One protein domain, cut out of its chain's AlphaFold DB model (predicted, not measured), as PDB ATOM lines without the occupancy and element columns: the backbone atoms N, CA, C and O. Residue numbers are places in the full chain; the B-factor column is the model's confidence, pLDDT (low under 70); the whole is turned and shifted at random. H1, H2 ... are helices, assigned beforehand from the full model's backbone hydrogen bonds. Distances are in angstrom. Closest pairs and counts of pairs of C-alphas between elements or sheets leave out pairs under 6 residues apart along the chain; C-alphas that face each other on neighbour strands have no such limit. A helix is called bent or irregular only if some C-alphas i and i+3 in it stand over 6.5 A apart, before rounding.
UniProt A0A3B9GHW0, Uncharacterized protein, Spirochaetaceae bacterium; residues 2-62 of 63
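This is residues 2 to 62 of the 63 residues of an uncharacterized protein of Spirochaetaceae bacterium (UniProt A0A3B9GHW0). Three helices joined end to end, H1, H2 and H3, make an open, flat frame with two corners and an empty middle. H2 is the side between the corners; H1, bent along its length, and H3 are the two other sides, with residues 2 to 8, 10 to 16 and 47 to 62 standing free. The printed part has 61 residues, with three named helices in the order H1, H2, H3 and no named strand: the class is all helix. It is loose, with a radius of gyration of the C-alphas of 14.8 A, and spans 38 by 31 by 14 A.

H1, residues 2 to 21, begins with C-alpha 2 at (45.623, -16.058, 34.879). By its hydrogen bonds it was assigned as one helix, but it is bent: C-alphas 11 and 14 are 7.0 A apart. Its arms are H1a, residues 2 to 11, and H1b, residues 14 to 21. H2, residues 23 to 42, is 27.0 A long; it is neither bent nor irregular, but only just: C-alphas 38 and 41 are 6.0 A apart. H3, residues 45 to 60, is 22.2 A long and ends with C-alpha 60 at (53.916, -13.422, 22.221).

H1a and H1b are near each other, at a steep tilt of 46 degrees. H1b and H2 are close but not clearly touching; their closest C-alphas, of Ser 18 and Leu 26, are 7.3 A apart. They run opposite ways at a steep tilt of 67 degrees. H2 and H3 are close but not clearly touching; their closest C-alphas, of Glu 37 and His 46, are 7.3 A apart. Their lines are about perpendicular, at 89 degrees. H1a is apart from H2 and H3, and H1b is apart from H3. Every O i to N i+4 pair is within hydrogen-bond range in H1a, H1b and H3; in H2, 15 of 16 are.

The C-alphas farthest apart, of Asp 24 and Gln 62, are 38.8 A apart. The printed part has no cut, and both links are tight. Its mean pLDDT is 93.9; residue 62 is under 70.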
ATOM      1  N   LEU A   2      45.257 -14.647  35.126       86.19
ATOM      2  CA  LEU A   2      45.623 -16.058  34.879       86.19
ATOM      3  C   LEU A   2      46.921 -16.495  35.587       86.19
ATOM      4  O   LEU A   2      46.955 -17.552  36.201       86.19
ATOM      5  N   ARG A   3      47.973 -15.662  35.581       88.88
ATOM      6  CA  ARG A   3      49.255 -16.022  36.218       88.88
ATOM      7  C   ARG A   3      49.120 -16.339  37.710       88.88
ATOM      8  O   ARG A   3      49.577 -17.376  38.157       88.88
ATOM      9  N   ALA A   4      48.406 -15.491  38.449       93.81
ATOM     10  CA  ALA A   4      48.142 -15.710  39.870       93.81
ATOM     11  C   ALA A   4      47.312 -16.980  40.141       93.81
ATOM     12  O   ALA A   4      47.467 -17.601  41.189       93.81
ATOM     13  N   HIS A   5      46.433 -17.365  39.210       93.88
ATOM     14  CA  HIS A   5      45.684 -18.615  39.304       93.88
ATOM     15  C   HIS A   5      46.612 -19.824  39.124       93.88
ATOM     16  O   HIS A   5      46.660 -20.666  40.017       93.88
ATOM     17  N   ILE A   6      47.432 -19.825  38.066       92.69
ATOM     18  CA  ILE A   6      48.449 -20.859  37.803       92.69
ATOM     19  C   ILE A   6      49.415 -20.994  38.987       92.69
ATOM     20  O   ILE A   6      49.705 -22.100  39.439       92.69
ATOM     21  N   ASP A   7      49.899 -19.871  39.525       96.19
ATOM     22  CA  ASP A   7      50.830 -19.880  40.654       96.19
ATOM     23  C   ASP A   7      50.171 -20.483  41.910       96.19
ATOM     24  O   ASP A   7      50.796 -21.269  42.621       96.19
ATOM     25  N   LYS A   8      48.889 -20.182  42.165       97.06
ATOM     26  CA  LYS A   8      48.133 -20.776  43.279       97.06
ATOM     27  C   LYS A   8      47.965 -22.286  43.108       97.06
ATOM     28  O   LYS A   8      48.098 -23.026  44.084       97.06
ATOM     29  N   GLU A   9      47.655 -22.745  41.904       97.44
ATOM     30  CA  GLU A   9      47.482 -24.169  41.622       97.44
ATOM     31  C   GLU A   9      48.791 -24.936  41.806       97.44
ATOM     32  O   GLU A   9      48.844 -25.863  42.615       97.44
ATOM     33  N   ASN A  10      49.869 -24.478  41.170       97.00
ATOM     34  CA  ASN A  10      51.171 -25.142  41.212       97.00
ATOM     35  C   ASN A  10      51.825 -25.120  42.596       97.00
ATOM     36  O   ASN A  10      52.431 -26.110  43.003       97.00
ATOM     37  N   ALA A  11      51.730 -24.003  43.321       97.69
ATOM     38  CA  ALA A  11      52.427 -23.858  44.596       97.69
ATOM     39  C   ALA A  11      51.634 -24.408  45.787       97.69
ATOM     40  O   ALA A  11      52.238 -24.790  46.787       97.69
ATOM     41  N   ILE A  12      50.297 -24.420  45.710       96.94
ATOM     42  CA  ILE A  12      49.443 -24.719  46.865       96.94
ATOM     43  C   ILE A  12      48.509 -25.891  46.583       96.94
ATOM     44  O   ILE A  12      48.532 -26.875  47.321       96.94
ATOM     45  N   LEU A  13      47.677 -25.801  45.543       97.81
ATOM     46  CA  LEU A  13      46.558 -26.735  45.386       97.81
ATOM     47  C   LEU A  13      46.997 -28.114  44.889       97.81
ATOM     48  O   LEU A  13      46.543 -29.106  45.452       97.81
ATOM     49  N   PHE A  14      47.893 -28.202  43.904       96.31
ATOM     50  CA  PHE A  14      48.392 -29.494  43.425       96.31
ATOM     51  C   PHE A  14      49.229 -30.224  44.483       96.31
ATOM     52  O   PHE A  14      48.939 -31.396  44.732       96.31
ATOM     53  N   PRO A  15      50.179 -29.583  45.196       97.06
ATOM     54  CA  PRO A  15      50.888 -30.249  46.287       97.06
ATOM     55  C   PRO A  15      49.955 -30.730  47.406       97.06
ATOM     56  O   PRO A  15      50.090 -31.862  47.872       97.06
ATOM     57  N   LEU A  16      48.984 -29.901  47.814       97.19
ATOM     58  CA  LEU A  16      47.995 -30.272  48.830       97.19
ATOM     59  C   LEU A  16      47.114 -31.436  48.360       97.19
ATOM     60  O   LEU A  16      46.889 -32.385  49.111       97.19
ATOM     61  N   GLY A  17      46.646 -31.385  47.113       96.19
ATOM     62  CA  GLY A  17      45.872 -32.454  46.492       96.19
ATOM     63  C   GLY A  17      46.637 -33.773  46.492       96.19
ATOM     64  O   GLY A  17      46.096 -34.788  46.923       96.19
ATOM     65  N   SER A  18      47.919 -33.754  46.124       96.25
ATOM     66  CA  SER A  18      48.766 -34.949  46.138       96.25
ATOM     67  C   SER A  18      48.931 -35.558  47.527       96.25
ATOM     68  O   SER A  18      48.875 -36.780  47.664       96.25
ATOM     69  N   GLN A  19      49.073 -34.730  48.565       96.69
ATOM     70  CA  GLN A  19      49.160 -35.205  49.950       96.69
ATOM     71  C   GLN A  19      47.853 -35.844  50.438       96.69
ATOM     72  O   GLN A  19      47.893 -36.846  51.146       96.69
ATOM     73  N   ILE A  20      46.700 -35.276  50.070       97.44
ATOM     74  CA  ILE A  20      45.383 -35.748  50.525       97.44
ATOM     75  C   ILE A  20      44.924 -36.990  49.753       97.44
ATOM     76  O   ILE A  20      44.333 -37.901  50.331       97.44
ATOM     77  N   LEU A  21      45.142 -37.015  48.437       95.75
ATOM     78  CA  LEU A  21      44.574 -38.027  47.546       95.75
ATOM     79  C   LEU A  21      45.455 -39.279  47.446       95.75
ATOM     80  O   LEU A  21      44.912 -40.376  47.292       95.75
ATOM     81  N   GLY A  22      46.778 -39.126  47.571       96.25
ATOM     82  CA  GLY A  22      47.747 -40.208  47.399       96.25
ATOM     83  C   GLY A  22      47.892 -40.672  45.943       96.25
ATOM     84  O   GLY A  22      47.075 -40.348  45.078       96.25
ATOM     85  N   SER A  23      48.942 -41.454  45.673       95.06
ATOM     86  CA  SER A  23      49.315 -41.909  44.323       95.06
ATOM     87  C   SER A  23      48.187 -42.645  43.608       95.06
ATOM     88  O   SER A  23      47.826 -42.280  42.496       95.06
ATOM     89  N   ASP A  24      47.571 -43.625  44.266       97.06
ATOM     90  CA  ASP A  24      46.640 -44.541  43.604       97.06
ATOM     91  C   ASP A  24      45.368 -43.832  43.131       97.06
ATOM     92  O   ASP A  24      44.742 -44.215  42.144       97.06
ATOM     93  N   ARG A  25      44.925 -42.809  43.873       97.38
ATOM     94  CA  ARG A  25      43.747 -42.027  43.492       97.38
ATOM     95  C   ARG A  25      44.079 -41.045  42.380       97.38
ATOM     96  O   ARG A  25      43.247 -40.872  41.500       97.38
ATOM     97  N   LEU A  26      45.258 -40.427  42.427       97.19
ATOM     98  CA  LEU A  26      45.727 -39.561  41.349       97.19
ATOM     99  C   LEU A  26      45.875 -40.337  40.036       97.19
ATOM    100  O   LEU A  26      45.438 -39.843  39.006       97.19
ATOM    101  N   GLU A  27      46.413 -41.555  40.082       97.06
ATOM    102  CA  GLU A  27      46.558 -42.413  38.902       97.06
ATOM    103  C   GLU A  27      45.199 -42.780  38.296       97.06
ATOM    104  O   GLU A  27      44.987 -42.597  37.100       97.06
ATOM    105  N   ARG A  28      44.237 -43.210  39.127       97.94
ATOM    106  CA  ARG A  28      42.862 -43.471  38.668       97.94
ATOM    107  C   ARG A  28      42.215 -42.236  38.053       97.94
ATOM    108  O   ARG A  28      41.618 -42.328  36.993       97.94
ATOM    109  N   MET A  29      42.365 -41.088  38.707       97.00
ATOM    110  CA  MET A  29      41.815 -39.831  38.211       97.00
ATOM    111  C   MET A  29      42.442 -39.432  36.870       97.00
ATOM    112  O   MET A  29      41.723 -38.958  36.001       97.00
ATOM    113  N   GLY A  30      43.746 -39.658  36.678       95.44
ATOM    114  CA  GLY A  30      44.413 -39.455  35.389       95.44
ATOM    115  C   GLY A  30      43.800 -40.309  34.279       95.44
ATOM    116  O   GLY A  30      43.421 -39.778  33.244       95.44
ATOM    117  N   ALA A  31      43.596 -41.604  34.534       96.50
ATOM    118  CA  ALA A  31      42.942 -42.491  33.569       96.50
ATOM    119  C   ALA A  31      41.492 -42.068  33.252       96.50
ATOM    120  O   ALA A  31      41.058 -42.162  32.104       96.50
ATOM    121  N   ASP A  32      40.749 -41.581  34.253       96.50
ATOM    122  CA  ASP A  32      39.393 -41.056  34.059       96.50
ATOM    123  C   ASP A  32      39.398 -39.788  33.180       96.50
ATOM    124  O   ASP A  32      38.506 -39.613  32.347       96.50
ATOM    125  N   PHE A  33      40.405 -38.919  33.329       94.56
ATOM    126  CA  PHE A  33      40.595 -37.753  32.461       94.56
ATOM    127  C   PHE A  33      40.929 -38.159  31.023       94.56
ATOM    128  O   PHE A  33      40.274 -37.665  30.108       94.56
ATOM    129  N   ASP A  34      41.856 -39.097  30.817       93.12
ATOM    130  CA  ASP A  34      42.223 -39.577  29.477       93.12
ATOM    131  C   ASP A  34      41.002 -40.135  28.722       93.12
ATOM    132  O   ASP A  34      40.791 -39.856  27.537       93.12
ATOM    133  N   ALA A  35      40.157 -40.906  29.418       94.44
ATOM    134  CA  ALA A  35      38.915 -41.430  28.858       94.44
ATOM    135  C   ALA A  35      37.929 -40.303  28.510       94.44
ATOM    136  O   ALA A  35      37.367 -40.279  27.414       94.44
ATOM    137  N   PHE A  36      37.751 -39.342  29.420       94.31
ATOM    138  CA  PHE A  36      36.873 -38.197  29.198       94.31
ATOM    139  C   PHE A  36      37.316 -37.345  28.002       94.31
ATOM    140  O   PHE A  36      36.482 -36.940  27.192       94.31
ATOM    141  N   GLU A  37      38.614 -37.083  27.859       93.56
ATOM    142  CA  GLU A  37      39.156 -36.322  26.733       93.56
ATOM    143  C   GLU A  37      38.880 -37.017  25.399       93.56
ATOM    144  O   GLU A  37      38.390 -36.385  24.457       93.56
ATOM    145  N   ALA A  38      39.120 -38.329  25.329       92.06
ATOM    146  CA  ALA A  38      38.856 -39.112  24.129       92.06
ATOM    147  C   ALA A  38      37.372 -39.078  23.720       92.06
ATOM    148  O   ALA A  38      37.077 -38.929  22.529       92.06
ATOM    149  N   ASP A  39      36.463 -39.176  24.694       94.06
ATOM    150  CA  ASP A  39      35.021 -39.289  24.460       94.06
ATOM    151  C   ASP A  39      34.332 -37.938  24.215       94.06
ATOM    152  O   ASP A  39      33.385 -37.859  23.429       94.06
ATOM    153  N   VAL A  40      34.780 -36.870  24.883       94.62
ATOM    154  CA  VAL A  40      34.089 -35.567  24.882       94.62
ATOM    155  C   VAL A  40      34.771 -34.542  23.988       94.62
ATOM    156  O   VAL A  40      34.088 -33.824  23.256       94.62
ATOM    157  N   MET A  41      36.100 -34.447  24.037       90.00
ATOM    158  CA  MET A  41      36.846 -33.504  23.194       90.00
ATOM    159  C   MET A  41      37.171 -34.095  21.824       90.00
ATOM    160  O   MET A  41      37.275 -33.364  20.838       90.00
ATOM    161  N   GLY A  42      37.293 -35.420  21.761       91.31
ATOM    162  CA  GLY A  42      37.771 -36.133  20.594       91.31
ATOM    163  C   GLY A  42      39.284 -36.325  20.644       91.31
ATOM    164  O   GLY A  42      40.054 -35.458  21.061       91.31
ATOM    165  N   LYS A  43      39.716 -37.504  20.192       90.44
ATOM    166  CA  LYS A  43      41.117 -37.929  20.220       90.44
ATOM    167  C   LYS A  43      42.046 -36.906  19.550       90.44
ATOM    168  O   LYS A  43      41.894 -36.630  18.361       90.44
ATOM    169  N   GLY A  44      43.054 -36.432  20.284       90.25
ATOM    170  CA  GLY A  44      44.096 -35.536  19.769       90.25
ATOM    171  C   GLY A  44      43.803 -34.037  19.913       90.25
ATOM    172  O   GLY A  44      44.663 -33.219  19.581       90.25
ATOM    173  N   GLU A  45      42.599 -33.648  20.352       94.31
ATOM    174  CA  GLU A  45      42.235 -32.229  20.459       94.31
ATOM    175  C   GLU A  45      42.990 -31.530  21.595       94.31
ATOM    176  O   GLU A  45      43.405 -30.379  21.448       94.31
ATOM    177  N   HIS A  46      43.231 -32.235  22.701       92.06
ATOM    178  CA  HIS A  46      43.998 -31.718  23.828       92.06
ATOM    179  C   HIS A  46      45.432 -31.356  23.407       92.06
ATOM    180  O   HIS A  46      45.882 -30.226  23.612       92.06
ATOM    181  N   GLU A  47      46.121 -32.260  22.716       94.12
ATOM    182  CA  GLU A  47      47.478 -32.051  22.220       94.12
ATOM    183  C   GLU A  47      47.533 -30.928  21.181       94.12
ATOM    184  O   GLU A  47      48.457 -30.109  21.193       94.12
ATOM    185  N   ARG A  48      46.521 -30.835  20.307       95.75
ATOM    186  CA  ARG A  48      46.410 -29.745  19.328       95.75
ATOM    187  C   ARG A  48      46.304 -28.383  20.015       95.75
ATOM    188  O   ARG A  48      46.937 -27.421  19.575       95.75
ATOM    189  N   LEU A  49      45.509 -28.288  21.081       95.19
ATOM    190  CA  LEU A  49      45.358 -27.062  21.864       95.19
ATOM    191  C   LEU A  49      46.645 -26.718  22.624       95.19
ATOM    192  O   LEU A  49      47.037 -25.550  22.627       95.19
ATOM    193  N   HIS A  50      47.345 -27.705  23.187       94.38
ATOM    194  CA  HIS A  50      48.656 -27.489  23.807       94.38
ATOM    195  C   HIS A  50      49.692 -26.954  22.821       94.38
ATOM    196  O   HIS A  50      50.338 -25.949  23.113       94.38
ATOM    197  N   ALA A  51      49.801 -27.553  21.633       96.81
ATOM    198  CA  ALA A  51      50.718 -27.084  20.598       96.81
ATOM    199  C   ALA A  51      50.427 -25.625  20.194       96.81
ATOM    200  O   ALA A  51      51.344 -24.820  20.031       96.81
ATOM    201  N   MET A  52      49.145 -25.253  20.102       96.38
ATOM    202  CA  MET A  52      48.737 -23.871  19.833       96.38
ATOM    203  C   MET A  52      49.149 -22.913  20.966       96.38
ATOM    204  O   MET A  52      49.599 -21.799  20.699       96.38
ATOM    205  N   LEU A  53      49.018 -23.330  22.232       93.31
ATOM    206  CA  LEU A  53      49.461 -22.532  23.381       93.31
ATOM    207  C   LEU A  53      50.983 -22.348  23.396       93.31
ATOM    208  O   LEU A  53      51.453 -21.238  23.652       93.31
ATOM    209  N   GLU A  54      51.750 -23.394  23.086       93.69
ATOM    210  CA  GLU A  54      53.208 -23.313  22.945       93.69
ATOM    211  C   GLU A  54      53.605 -22.336  21.831       93.69
ATOM    212  O   GLU A  54      54.411 -21.430  22.059       93.69
ATOM    213  N   GLU A  55      52.977 -22.441  20.657       96.06
ATOM    214  CA  GLU A  55      53.190 -21.536  19.523       96.06
ATOM    215  C   GLU A  55      52.912 -20.075  19.902       96.06
ATOM    216  O   GLU A  55      53.709 -19.180  19.597       96.06
ATOM    217  N   PHE A  56      51.812 -19.809  20.608       94.56
ATOM    218  CA  PHE A  56      51.489 -18.464  21.083       94.56
ATOM    219  C   PHE A  56      52.464 -17.974  22.148       94.56
ATOM    220  O   PHE A  56      52.877 -16.816  22.097       94.56
ATOM    221  N   SER A  57      52.887 -18.837  23.070       90.31
ATOM    222  CA  SER A  57      53.896 -18.484  24.066       90.31
ATOM    223  C   SER A  57      55.229 -18.123  23.408       90.31
ATOM    224  O   SER A  57      55.874 -17.162  23.818       90.31
ATOM    225  N   MET A  58      55.636 -18.834  22.356       92.81
ATOM    226  CA  MET A  58      56.853 -18.510  21.608       92.81
ATOM    227  C   MET A  58      56.735 -17.175  20.864       92.81
ATOM    228  O   MET A  58      57.696 -16.410  20.816       92.81
ATOM    229  N   ARG A  59      55.565 -16.888  20.284       94.56
ATOM    230  CA  ARG A  59      55.338 -15.676  19.480       94.56
ATOM    231  C   ARG A  59      55.101 -14.420  20.306       94.56
ATOM    232  O   ARG A  59      55.487 -13.339  19.872       94.56
ATOM    233  N   TYR A  60      54.452 -14.553  21.459       90.94
ATOM    234  CA  TYR A  60      53.916 -13.422  22.221       90.94
ATOM    235  C   TYR A  60      54.323 -13.417  23.701       90.94
ATOM    236  O   TYR A  60      54.020 -12.458  24.401       90.94
ATOM    237  N   GLY A  61      54.992 -14.461  24.200       76.81
ATOM    238  CA  GLY A  61      55.345 -14.609  25.619       76.81
ATOM    239  C   GLY A  61      56.608 -13.868  26.066       76.81
ATOM    240  O   GLY A  61      56.965 -13.953  27.237       76.81
ATOM    241  N   GLN A  62      57.293 -13.162  25.163       63.22
ATOM    242  CA  GLN A  62      58.413 -12.278  25.499       63.22
ATOM    243  C   GLN A  62      57.885 -10.842  25.622       63.22
ATOM    244  O   GLN A  62      57.772 -10.130  24.623       63.22
TER     245      GLN A  62